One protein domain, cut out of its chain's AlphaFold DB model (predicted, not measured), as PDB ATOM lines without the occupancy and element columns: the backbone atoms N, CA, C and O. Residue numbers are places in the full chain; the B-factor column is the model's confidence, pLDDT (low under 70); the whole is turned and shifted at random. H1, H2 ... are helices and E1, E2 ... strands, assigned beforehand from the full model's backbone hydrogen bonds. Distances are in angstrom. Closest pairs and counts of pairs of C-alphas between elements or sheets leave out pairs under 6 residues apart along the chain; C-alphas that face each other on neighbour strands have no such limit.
ATOM      1  N   SER A 304    -199.890  18.784  60.257       91.56
ATOM      2  CA  SER A 304    -199.060  19.639  61.116       91.56
ATOM      3  C   SER A 304    -198.012  20.421  60.318       91.56
ATOM      4  O   SER A 304    -197.892  21.633  60.491       91.56
ATOM      5  N   LEU A 305    -197.276  19.761  59.420       93.06
ATOM      6  CA  LEU A 305    -196.236  20.390  58.600       93.06
ATOM      7  C   LEU A 305    -196.839  21.349  57.566       93.06
ATOM      8  O   LEU A 305    -196.305  22.436  57.365       93.06
ATOM      9  N   LEU A 306    -197.977  20.998  56.958       91.88
ATOM     10  CA  LEU A 306    -198.679  21.895  56.036       91.88
ATOM     11  C   LEU A 306    -199.188  23.147  56.755       91.88
ATOM     12  O   LEU A 306    -198.927  24.263  56.303       91.88
ATOM     13  N   CYS A 307    -199.862  22.981  57.897       91.56
ATOM     14  CA  CYS A 307    -200.401  24.095  58.670       91.56
ATOM     15  C   CYS A 307    -199.307  24.979  59.277       91.56
ATOM     16  O   CYS A 307    -199.495  26.188  59.333       91.56
ATOM     17  N   ASN A 308    -198.183  24.427  59.732       91.19
ATOM     18  CA  ASN A 308    -197.087  25.220  60.304       91.19
ATOM     19  C   ASN A 308    -196.068  25.706  59.260       91.19
ATOM     20  O   ASN A 308    -195.146  26.424  59.626       91.19
ATOM     21  N   GLY A 309    -196.209  25.303  57.995       91.12
ATOM     22  CA  GLY A 309    -195.290  25.638  56.911       91.12
ATOM     23  C   GLY A 309    -196.016  26.387  55.790       91.12
ATOM     24  O   GLY A 309    -196.372  27.547  55.987       91.12
ATOM     25  N   PRO A 310    -196.278  25.771  54.620       92.62
ATOM     26  CA  PRO A 310    -196.846  26.467  53.458       92.62
ATOM     27  C   PRO A 310    -198.156  27.214  53.726       92.62
ATOM     28  O   PRO A 310    -198.403  28.265  53.141       92.62
ATOM     29  N   LEU A 311    -198.993  26.690  54.626       93.31
ATOM     30  CA  LEU A 311    -200.295  27.269  54.955       93.31
ATOM     31  C   LEU A 311    -200.264  28.133  56.222       93.31
ATOM     32  O   LEU A 311    -201.329  28.518  56.702       93.31
ATOM     33  N   VAL A 312    -199.090  28.452  56.782       92.94
ATOM     34  CA  VAL A 312    -198.978  29.185  58.057       92.94
ATOM     35  C   VAL A 312    -199.658  30.555  58.015       92.94
ATOM     36  O   VAL A 312    -200.327  30.929  58.971       92.94
ATOM     37  N   ASN A 313    -199.607  31.251  56.875       91.19
ATOM     38  CA  ASN A 313    -200.275  32.544  56.690       91.19
ATOM     39  C   ASN A 313    -201.794  32.479  56.897       91.19
ATOM     40  O   ASN A 313    -202.383  33.431  57.398       91.19
ATOM     41  N   ILE A 314    -202.417  31.359  56.527       91.25
ATOM     42  CA  ILE A 314    -203.863  31.142  56.658       91.25
ATOM     43  C   ILE A 314    -204.170  30.487  58.009       91.25
ATOM     44  O   ILE A 314    -205.100  30.877  58.713       91.25
ATOM     45  N   SER A 315    -203.376  29.488  58.397       92.88
ATOM     46  CA  SER A 315    -203.636  28.673  59.582       92.88
ATOM     47  C   SER A 315    -203.342  29.406  60.890       92.88
ATOM     48  O   SER A 315    -203.927  29.066  61.916       92.88
ATOM     49  N   PHE A 316    -202.413  30.365  60.896       92.81
ATOM     50  CA  PHE A 316    -201.981  31.039  62.117       92.81
ATOM     51  C   PHE A 316    -203.046  32.010  62.646       92.81
ATOM     52  O   PHE A 316    -203.455  31.821  63.792       92.81
ATOM     53  N   PRO A 317    -203.594  32.948  61.842       90.50
ATOM     54  CA  PRO A 317    -204.689  33.814  62.291       90.50
ATOM     55  C   PRO A 317    -205.988  33.043  62.559       90.50
ATOM     56  O   PRO A 317    -206.813  33.472  63.358       90.50
ATOM     57  N   TRP A 318    -206.174  31.888  61.911       90.19
ATOM     58  CA  TRP A 318    -207.310  31.008  62.191       90.19
ATOM     59  C   TRP A 318    -207.189  30.306  63.553       90.19
ATOM     60  O   TRP A 318    -208.184  30.143  64.257       90.19
ATOM     61  N   ARG A 319    -205.974  29.901  63.950       89.12
ATOM     62  CA  ARG A 319    -205.713  29.228  65.237       89.12
ATOM     63  C   ARG A 319    -205.593  30.192  66.412       89.12
ATOM     64  O   ARG A 319    -205.909  29.809  67.540       89.12
ATOM     65  N   TYR A 320    -205.099  31.402  66.172       91.69
ATOM     66  CA  TYR A 320    -204.774  32.366  67.216       91.69
ATOM     67  C   TYR A 320    -205.429  33.714  66.931       91.69
ATOM     68  O   TYR A 320    -205.288  34.270  65.847       91.69
ATOM     69  N   SER A 321    -206.118  34.259  67.937       91.06
ATOM     70  CA  SER A 321    -206.723  35.589  67.852       91.06
ATOM     71  C   SER A 321    -205.635  36.656  67.966       91.06
ATOM     72  O   SER A 321    -205.152  36.947  69.064       91.06
ATOM     73  N   VAL A 322    -205.231  37.203  66.821       93.44
ATOM     74  CA  VAL A 322    -204.091  38.119  66.702       93.44
ATOM     75  C   VAL A 322    -204.456  39.436  66.013       93.44
ATOM     76  O   VAL A 322    -205.435  39.517  65.264       93.44
ATOM     77  N   GLU A 323    -203.678  40.477  66.294       93.50
ATOM     78  CA  GLU A 323    -203.656  41.767  65.593       93.50
ATOM     79  C   GLU A 323    -202.240  42.132  65.141       93.50
ATOM     80  O   GLU A 323    -201.256  41.513  65.554       93.50
ATOM     81  N   ASN A 324    -202.141  43.140  64.272       93.44
ATOM     82  CA  ASN A 324    -200.851  43.662  63.835       93.44
ATOM     83  C   ASN A 324    -200.082  44.252  65.017       93.44
ATOM     84  O   ASN A 324    -200.660  44.850  65.927       93.44
ATOM     85  N   LEU A 325    -198.762  44.092  64.980       93.50
ATOM     86  CA  LEU A 325    -197.885  44.593  66.023       93.50
ATOM     87  C   LEU A 325    -197.859  46.143  66.009       93.50
ATOM     88  O   LEU A 325    -197.654  46.725  64.942       93.50
ATOM     89  N   PRO A 326    -198.050  46.825  67.159       93.00
ATOM     90  CA  PRO A 326    -197.915  48.278  67.266       93.00
ATOM     91  C   PRO A 326    -196.537  48.786  66.827       93.00
ATOM     92  O   PRO A 326    -195.531  48.117  67.064       93.00
ATOM     93  N   GLU A 327    -196.475  50.009  66.290       92.81
ATOM     94  CA  GLU A 327    -195.251  50.587  65.706       92.81
ATOM     95  C   GLU A 327    -194.046  50.546  66.654       92.81
ATOM     96  O   GLU A 327    -192.967  50.104  66.274       92.81
ATOM     97  N   ARG A 328    -194.251  50.904  67.931       93.44
ATOM     98  CA  ARG A 328    -193.211  50.828  68.972       93.44
ATOM     99  C   ARG A 328    -192.578  49.437  69.051       93.44
ATOM    100  O   ARG A 328    -191.362  49.306  69.090       93.44
ATOM    101  N   LEU A 329    -193.412  48.400  69.103       95.12
ATOM    102  CA  LEU A 329    -192.947  47.021  69.222       95.12
ATOM    103  C   LEU A 329    -192.338  46.525  67.907       95.12
ATOM    104  O   LEU A 329    -191.438  45.696  67.942       95.12
ATOM    105  N   ARG A 330    -192.804  47.037  66.762       95.12
ATOM    106  CA  ARG A 330    -192.245  46.723  65.442       95.12
ATOM    107  C   ARG A 330    -190.794  47.172  65.324       95.12
ATOM    108  O   ARG A 330    -189.975  46.373  64.886       95.12
ATOM    109  N   VAL A 331    -190.479  48.382  65.786       96.25
ATOM    110  CA  VAL A 331    -189.102  48.903  65.803       96.25
ATOM    111  C   VAL A 331    -188.190  48.025  66.667       96.25
ATOM    112  O   VAL A 331    -187.126  47.620  66.211       96.25
ATOM    113  N   ILE A 332    -188.625  47.667  67.879       95.88
ATOM    114  CA  ILE A 332    -187.851  46.797  68.786       95.88
ATOM    115  C   ILE A 332    -187.652  45.404  68.167       95.88
ATOM    116  O   ILE A 332    -186.543  44.873  68.161       95.88
ATOM    117  N   ALA A 333    -188.711  44.819  67.603       95.75
ATOM    118  CA  ALA A 333    -188.650  43.508  66.965       95.75
ATOM    119  C   ALA A 333    -187.693  43.490  65.760       95.75
ATOM    120  O   ALA A 333    -186.990  42.505  65.551       95.75
ATOM    121  N   GLU A 334    -187.654  44.567  64.974       95.75
ATOM    122  CA  GLU A 334    -186.740  44.711  63.840       95.75
ATOM    123  C   GLU A 334    -185.283  44.868  64.296       95.75
ATOM    124  O   GLU A 334    -184.395  44.229  63.731       95.75
ATOM    125  N   GLN A 335    -185.032  45.635  65.359       96.00
ATOM    126  CA  GLN A 335    -183.697  45.763  65.953       96.00
ATOM    127  C   GLN A 335    -183.155  44.416  66.445       96.00
ATOM    128  O   GLN A 335    -182.018  44.059  66.129       96.00
ATOM    129  N   GLU A 336    -183.968  43.642  67.168       95.94
ATOM    130  CA  GLU A 336    -183.552  42.322  67.658       95.94
ATOM    131  C   GLU A 336    -183.436  41.285  66.545       95.94
ATOM    132  O   GLU A 336    -182.540  40.444  66.568       95.94
ATOM    133  N   TYR A 337    -184.266  41.386  65.511       95.56
ATOM    134  CA  TYR A 337    -184.112  40.579  64.309       95.56
ATOM    135  C   TYR A 337    -182.779  40.850  63.597       95.56
ATOM    136  O   TYR A 337    -182.062  39.909  63.255       95.56
ATOM    137  N   LEU A 338    -182.398  42.117  63.414       94.81
ATOM    138  CA  LEU A 338    -181.109  42.478  62.813       94.81
ATOM    139  C   LEU A 338    -179.928  42.030  63.682       94.81
ATOM    140  O   LEU A 338    -178.929  41.539  63.150       94.81
ATOM    141  N   ARG A 339    -180.051  42.141  65.010       94.12
ATOM    142  CA  ARG A 339    -179.053  41.631  65.959       94.12
ATOM    143  C   ARG A 339    -178.880  40.120  65.833       94.12
ATOM    144  O   ARG A 339    -177.751  39.646  65.733       94.12
ATOM    145  N   PHE A 340    -179.988  39.385  65.781       94.50
ATOM    146  CA  PHE A 340    -179.996  37.941  65.575       94.50
ATOM    147  C   PHE A 340    -179.321  37.553  64.251       94.50
ATOM    148  O   PHE A 340    -178.448  36.686  64.235       94.50
ATOM    149  N   LEU A 341    -179.657  38.229  63.145       93.12
ATOM    150  CA  LEU A 341    -179.018  37.984  61.848       93.12
ATOM    151  C   LEU A 341    -177.505  38.224  61.894       93.12
ATOM    152  O   LEU A 341    -176.749  37.436  61.327       93.12
ATOM    153  N   ALA A 342    -177.062  39.289  62.566       92.00
ATOM    154  CA  ALA A 342    -175.644  39.601  62.710       92.00
ATOM    155  C   ALA A 342    -174.906  38.550  63.555       92.00
ATOM    156  O   ALA A 342    -173.830  38.101  63.157       92.00
ATOM    157  N   ALA A 343    -175.494  38.125  64.677       91.25
ATOM    158  CA  ALA A 343    -174.922  37.113  65.564       91.25
ATOM    159  C   ALA A 343    -174.796  35.744  64.872       91.25
ATOM    160  O   ALA A 343    -173.736  35.122  64.912       91.25
ATOM    161  N   GLU A 344    -175.843  35.320  64.161       90.62
ATOM    162  CA  GLU A 344    -175.897  34.029  63.461       90.62
ATOM    163  C   GLU A 344    -175.308  34.069  62.039       90.62
ATOM    164  O   GLU A 344    -175.326  33.059  61.332       90.62
ATOM    165  N   LYS A 345    -174.794  35.224  61.595       88.94
ATOM    166  CA  LYS A 345    -174.252  35.458  60.242       88.94
ATOM    167  C   LYS A 345    -175.236  35.072  59.123       88.94
ATOM    168  O   LYS A 345    -174.853  34.446  58.133       88.94
ATOM    169  N   ARG A 346    -176.510  35.442  59.276       86.94
ATOM    170  CA  ARG A 346    -177.609  35.112  58.348       86.94
ATOM    171  C   ARG A 346    -178.023  36.290  57.478       86.94
ATOM    172  O   ARG A 346    -177.869  37.451  57.846       86.94
ATOM    173  N   VAL A 347    -178.623  35.978  56.332       84.31
ATOM    174  CA  VAL A 347    -179.209  36.964  55.417       84.31
ATOM    175  C   VAL A 347    -180.731  37.011  55.631       84.31
ATOM    176  O   VAL A 347    -181.337  35.964  55.861       84.31
ATOM    177  N   PRO A 348    -181.404  38.174  55.497       80.75
ATOM    178  CA  PRO A 348    -182.851  38.278  55.730       80.75
ATOM    179  C   PRO A 348    -183.728  37.319  54.910       80.75
ATOM    180  O   PRO A 348    -184.819  36.944  55.330       80.75
ATOM    181  N   LYS A 349    -183.250  36.896  53.733       77.25
ATOM    182  CA  LYS A 349    -183.947  35.922  52.877       77.25
ATOM    183  C   LYS A 349    -184.034  34.525  53.503       77.25
ATOM    184  O   LYS A 349    -184.935  33.772  53.137       77.25
ATOM    185  N   ASP A 350    -183.136  34.202  54.429       75.00
ATOM    186  CA  ASP A 350    -183.028  32.874  55.034       75.00
ATOM    187  C   ASP A 350    -183.852  32.743  56.319       75.00
ATOM    188  O   ASP A 350    -184.215  31.634  56.692       75.00
ATOM    189  N   ALA A 351    -184.209  33.861  56.961       82.75
ATOM    190  CA  ALA A 351    -184.941  33.889  58.225       82.75
ATOM    191  C   ALA A 351    -186.146  34.836  58.136       82.75
ATOM    192  O   ALA A 351    -186.080  35.995  58.537       82.75
ATOM    193  N   VAL A 352    -187.268  34.356  57.595       87.69
ATOM    194  CA  VAL A 352    -188.495  35.161  57.471       87.69
ATOM    195  C   VAL A 352    -189.283  35.113  58.779       87.69
ATOM    196  O   VAL A 352    -189.654  34.031  59.231       87.69
ATOM    197  N   VAL A 353    -189.599  36.272  59.365       93.44
ATOM    198  CA  VAL A 353    -190.370  36.371  60.617       93.44
ATOM    199  C   VAL A 353    -191.549  37.314  60.464       93.44
ATOM    200  O   VAL A 353    -191.432  38.385  59.872       93.44
ATOM    201  N   ARG A 354    -192.697  36.930  61.023       94.56
ATOM    202  CA  ARG A 354    -193.869  37.794  61.163       94.56
ATOM    203  C   ARG A 354    -194.308  37.846  62.616       94.56
ATOM    204  O   ARG A 354    -194.708  36.832  63.186       94.56
ATOM    205  N   HIS A 355    -194.273  39.045  63.177       95.00
ATOM    206  CA  HIS A 355    -194.733  39.309  64.528       95.00
ATOM    207  C   HIS A 355    -196.176  39.807  64.522       95.00
ATOM    208  O   HIS A 355    -196.566  40.647  63.712       95.00
ATOM    209  N   HIS A 356    -196.945  39.296  65.469       95.62
ATOM    210  CA  HIS A 356    -198.327  39.648  65.744       95.62
ATOM    211  C   HIS A 356    -198.474  39.892  67.243       95.62
ATOM    212  O   HIS A 356    -197.692  39.366  68.033       95.62
ATOM    213  N   LEU A 357    -199.501  40.634  67.640       94.44
ATOM    214  CA  LEU A 357    -199.881  40.804  69.039       94.44
ATOM    215  C   LEU A 357    -201.102  39.929  69.346       94.44
ATOM    216  O   LEU A 357    -202.081  39.935  68.597       94.44
ATOM    217  N   ALA A 358    -201.067  39.162  70.435       93.88
ATOM    218  CA  ALA A 358    -202.226  38.397  70.883       93.88
ATOM    219  C   ALA A 358    -203.330  39.331  71.404       93.88
ATOM    220  O   ALA A 358    -203.059  40.251  72.173       93.88
ATOM    221  N   LYS A 359    -204.592  39.063  71.046       91.06
ATOM    222  CA  LYS A 359    -205.756  39.840  71.522       91.06
ATOM    223  C   LYS A 359    -206.256  39.413  72.903       91.06
ATOM    224  O   LYS A 359    -206.967  40.162  73.568       91.06
ATOM    225  N   SER A 360    -205.946  38.186  73.316       89.31
ATOM    226  CA  SER A 360    -206.440  37.621  74.571       89.31
ATOM    227  C   SER A 360    -205.572  38.052  75.749       89.31
ATOM    228  O   SER A 360    -204.391  37.724  75.800       89.31
ATOM    229  N   ILE A 361    -206.181  38.699  76.746       88.81
ATOM    230  CA  ILE A 361    -205.514  39.121  77.994       88.81
ATOM    231  C   ILE A 361    -204.923  37.921  78.752       88.81
ATOM    232  O   ILE A 361    -203.919  38.049  79.452       88.81
ATOM    233  N   GLY A 362    -205.546  36.747  78.615       85.44
ATOM    234  CA  GLY A 362    -205.106  35.514  79.261       85.44
ATOM    235  C   GLY A 362    -203.900  34.840  78.613       85.44
ATOM    236  O   GLY A 362    -203.332  33.928  79.218       85.44
ATOM    237  N   ASP A 363    -203.513  35.257  77.405       86.69
ATOM    238  CA  ASP A 363    -202.333  34.723  76.735       86.69
ATOM    239  C   ASP A 363    -201.080  35.294  77.394       86.69
ATOM    240  O   ASP A 363    -200.811  36.496  77.349       86.69
ATOM    241  N   TYR A 364    -200.324  34.410  78.036       87.38
ATOM    242  CA  TYR A 364    -199.202  34.794  78.880       87.38
ATOM    243  C   TYR A 364    -197.826  34.491  78.287       87.38
ATOM    244  O   TYR A 364    -196.830  35.037  78.745       87.38
ATOM    245  N   GLU A 365    -197.771  33.650  77.259       89.69
ATOM    246  CA  GLU A 365    -196.542  33.238  76.590       89.69
ATOM    247  C   GLU A 365    -196.693  33.388  75.076       89.69
ATOM    248  O   GLU A 365    -197.811  33.338  74.548       89.69
ATOM    249  N   THR A 366    -195.573  33.610  74.384       92.88
ATOM    250  CA  THR A 366    -195.555  33.750  72.929       92.88
ATOM    251  C   THR A 366    -196.056  32.462  72.284       92.88
ATOM    252  O   THR A 366    -195.573  31.367  72.578       92.88
ATOM    253  N   LYS A 367    -197.020  32.581  71.369       93.69
ATOM    254  CA  LYS A 367    -197.474  31.453  70.548       93.69
ATOM    255  C   LYS A 367    -196.768  31.500  69.205       93.69
ATOM    256  O   LYS A 367    -196.808  32.519  68.524       93.69
ATOM    257  N   ALA A 368    -196.163  30.387  68.817       93.31
ATOM    258  CA  ALA A 368    -195.358  30.298  67.609       93.31
ATOM    259  C   ALA A 368    -195.874  29.221  66.649       93.31
ATOM    260  O   ALA A 368    -196.364  28.171  67.075       93.31
ATOM    261  N   ALA A 369    -195.723  29.464  65.349       92.94
ATOM    262  CA  ALA A 369    -195.858  28.447  64.313       92.94
ATOM    263  C   ALA A 369    -194.822  28.663  63.209       92.94
ATOM    264  O   ALA A 369    -194.593  29.791  62.780       92.94
ATOM    265  N   GLY A 370    -194.243  27.567  62.723       92.88
ATOM    266  CA  GLY A 370    -193.139  27.611  61.767       92.88
ATOM    267  C   GLY A 370    -191.782  27.643  62.460       92.88
ATOM    268  O   GLY A 370    -191.659  27.254  63.623       92.88
ATOM    269  N   SER A 371    -190.761  28.044  61.712       93.88
ATOM    270  CA  SER A 371    -189.366  28.091  62.154       93.88
ATOM    271  C   SER A 371    -188.564  29.006  61.235       93.88
ATOM    272  O   SER A 371    -188.927  29.175  60.070       93.88
ATOM    273  N   LEU A 372    -187.459  29.555  61.738       92.38
ATOM    274  CA  LEU A 372    -186.488  30.274  60.909       92.38
ATOM    275  C   LEU A 372    -185.752  29.337  59.945       92.38
ATOM    276  O   LEU A 372    -185.348  29.762  58.875       92.38
ATOM    277  N   GLY A 373    -185.646  28.044  60.265       87.31
ATOM    278  CA  GLY A 373    -185.006  27.040  59.411       87.31
ATOM    279  C   GLY A 373    -185.816  26.615  58.178       87.31
ATOM    280  O   GLY A 373    -185.412  25.681  57.485       87.31
ATOM    281  N   VAL A 374    -186.973  27.231  57.906       88.75
ATOM    282  CA  VAL A 374    -187.812  26.926  56.735       88.75
ATOM    283  C   VAL A 374    -188.203  28.194  55.978       88.75
ATOM    284  O   VAL A 374    -188.504  29.226  56.566       88.75
ATOM    285  N   ARG A 375    -188.296  28.101  54.646       86.88
ATOM    286  CA  ARG A 375    -188.596  29.248  53.759       86.88
ATOM    287  C   ARG A 375    -189.939  29.929  54.030       86.88
ATOM    288  O   ARG A 375    -190.125  31.090  53.692       86.88
ATOM    289  N   THR A 376    -190.896  29.194  54.591       88.94
ATOM    290  CA  THR A 376    -192.219  29.724  54.951       88.94
ATOM    291  C   THR A 376    -192.157  30.669  56.148       88.94
ATOM    292  O   THR A 376    -193.087  31.450  56.349       88.94
ATOM    293  N   GLY A 377    -191.052  30.621  56.894       92.19
ATOM    294  CA  GLY A 377    -190.756  31.487  58.016       92.19
ATOM    295  C   GLY A 377    -191.443  31.092  59.316       92.19
ATOM    296  O   GLY A 377    -192.076  30.037  59.446       92.19
ATOM    297  N   LEU A 378    -191.305  31.994  60.279       95.00
ATOM    298  CA  LEU A 378    -191.808  31.908  61.639       95.00
ATOM    299  C   LEU A 378    -192.890  32.967  61.866       95.00
ATOM    300  O   LEU A 378    -192.707  34.145  61.561       95.00
ATOM    301  N   HIS A 379    -194.018  32.553  62.431       96.00
ATOM    302  CA  HIS A 379    -195.072  33.441  62.906       96.00
ATOM    303  C   HIS A 379    -195.097  33.423  64.428       96.00
ATOM    304  O   HIS A 379    -195.240  32.355  65.027       96.00
ATOM    305  N   LEU A 380    -194.995  34.600  65.039       96.06
ATOM    306  CA  LEU A 380    -195.005  34.791  66.485       96.06
ATOM    307  C   LEU A 380    -196.185  35.672  66.877       96.06
ATOM    308  O   LEU A 380    -196.366  36.748  66.318       96.06
ATOM    309  N   ALA A 381    -196.973  35.227  67.848       96.00
ATOM    310  CA  ALA A 381    -197.994  36.024  68.508       96.00
ATOM    311  C   ALA A 381    -197.501  36.326  69.917       96.00
ATOM    312  O   ALA A 381    -197.525  35.451  70.788       96.00
ATOM    313  N   THR A 382    -197.013  37.545  70.116       94.94
ATOM    314  CA  THR A 382    -196.486  37.977  71.404       94.94
ATOM    315  C   THR A 382    -197.616  38.163  72.424       94.94
ATOM    316  O   THR A 382    -198.757  38.450  72.041       94.94
ATOM    317  N   PRO A 383    -197.339  37.981  73.727       93.81
ATOM    318  CA  PRO A 383    -198.347  38.105  74.773       93.81
ATOM    319  C   PRO A 383    -199.021  39.479  74.794       93.81
ATOM    320  O   PRO A 383    -198.375  40.509  74.595       93.81
ATOM    321  N   PHE A 384    -200.307  39.508  75.148       91.69
ATOM    322  CA  PHE A 384    -201.105  40.739  75.205       91.69
ATOM    323  C   PHE A 384    -200.486  41.823  76.107       91.69
ATOM    324  O   PHE A 384    -200.628  43.015  75.840       91.69
ATOM    325  N   CYS A 385    -199.753  41.434  77.156       90.62
ATOM    326  CA  CYS A 385    -199.111  42.396  78.052       90.62
ATOM    327  C   CYS A 385    -198.066  43.294  77.388       90.62
ATOM    328  O   CYS A 385    -197.823  44.378  77.895       90.62
ATOM    329  N   LEU A 386    -197.489  42.924  76.244       92.19
ATOM    330  CA  LEU A 386    -196.502  43.788  75.585       92.19
ATOM    331  C   LEU A 386    -197.121  45.086  75.030       92.19
ATOM    332  O   LEU A 386    -196.394  46.000  74.642       92.19
ATOM    333  N   LYS A 387    -198.457  45.191  74.996       91.31
ATOM    334  CA  LYS A 387    -199.184  46.343  74.452       91.31
ATOM    335  C   LYS A 387    -198.857  47.658  75.165       91.31
ATOM    336  O   LYS A 387    -198.660  48.663  74.488       91.31
ATOM    337  N   PHE A 388    -198.765  47.641  76.491       92.81
ATOM    338  CA  PHE A 388    -198.769  48.853  77.315       92.81
ATOM    339  C   PHE A 388    -197.376  49.473  77.475       92.81
ATOM    340  O   PHE A 388    -196.366  48.762  77.539       92.81
ATOM    341  N   LYS A 389    -197.308  50.805  77.511       90.06
ATOM    342  CA  LYS A 389    -196.096  51.582  77.810       90.06
ATOM    343  C   LYS A 389    -195.921  51.793  79.300       90.06
ATOM    344  O   LYS A 389    -194.825  51.606  79.817       90.06
TER     345      LYS A 389
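What this domain is: This is residues 304 to 389 of the 596 residues of an uncharacterized protein of Dictyocaulus viviparus (UniProt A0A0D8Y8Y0). A small twisted sheet of four strands makes the middle, with helix H2 over one face along E4, while the long helix H3 runs past E2 and only grazes the sheet. Short H1 meets H2 at a corner, and short H4 grazes the sheet near the end of E2. The printed part has 86 residues, in the order H1 H2 E1 H3 E2 E3 E4 H4; the class is mixed, and the mixed sheet runs E1 E2 E4 E3. It is compact, with a radius of gyration of the C-alphas of 13.1 A, and flat, spanning 36 by 32 by 18 A.

Where its parts are: H1, residues 304 to 308, begins at C-alpha 304 (-199.060, 19.639, 61.116). H2 is residues 312 to 319, E1 322 to 324. H3, residues 327 to 343, is 24.4 A long and ends at C-alpha 343 (-174.922, 37.113, 65.564). E2, residues 353 to 358, is 15.8 A long; E3 is 367 to 370, E4 378 to 382. H4, residues 384 to 387, ends at C-alpha 387 (-199.184, 46.343, 74.452).

How they stand to each other: E2 and E4 are parallel, with N 356 and O 380 2.7 A apart, within hydrogen-bond range. E1 and E2 are antiparallel: N 323 and O 357, 2.9 A. E3 and E4 form a hairpin: N 379 and O 369, 2.8 A. H2 has a height over the sheet of 8.8 A; the closest C-alphas of H2 and E4 are Phe 316 and His 379, 7.4 A. H1 and H2 touch only at the corner, C-alphas 307 and 315 being closest at 5.7 A. The closest C-alphas of H3 and E2 are Ala 333 and His 355, 7.8 A. H2 and H3 are apart. Every O i to N i+4 pair is within hydrogen-bond range in H1 and H3, 2 of 4 in H2; H4 is too short for one.

The domain as a whole: The C-alphas farthest apart, Leu 306 and Lys 389, are 36.9 A apart. The printed part has no cut and no long link; no printed residue is under 70 in pLDDT.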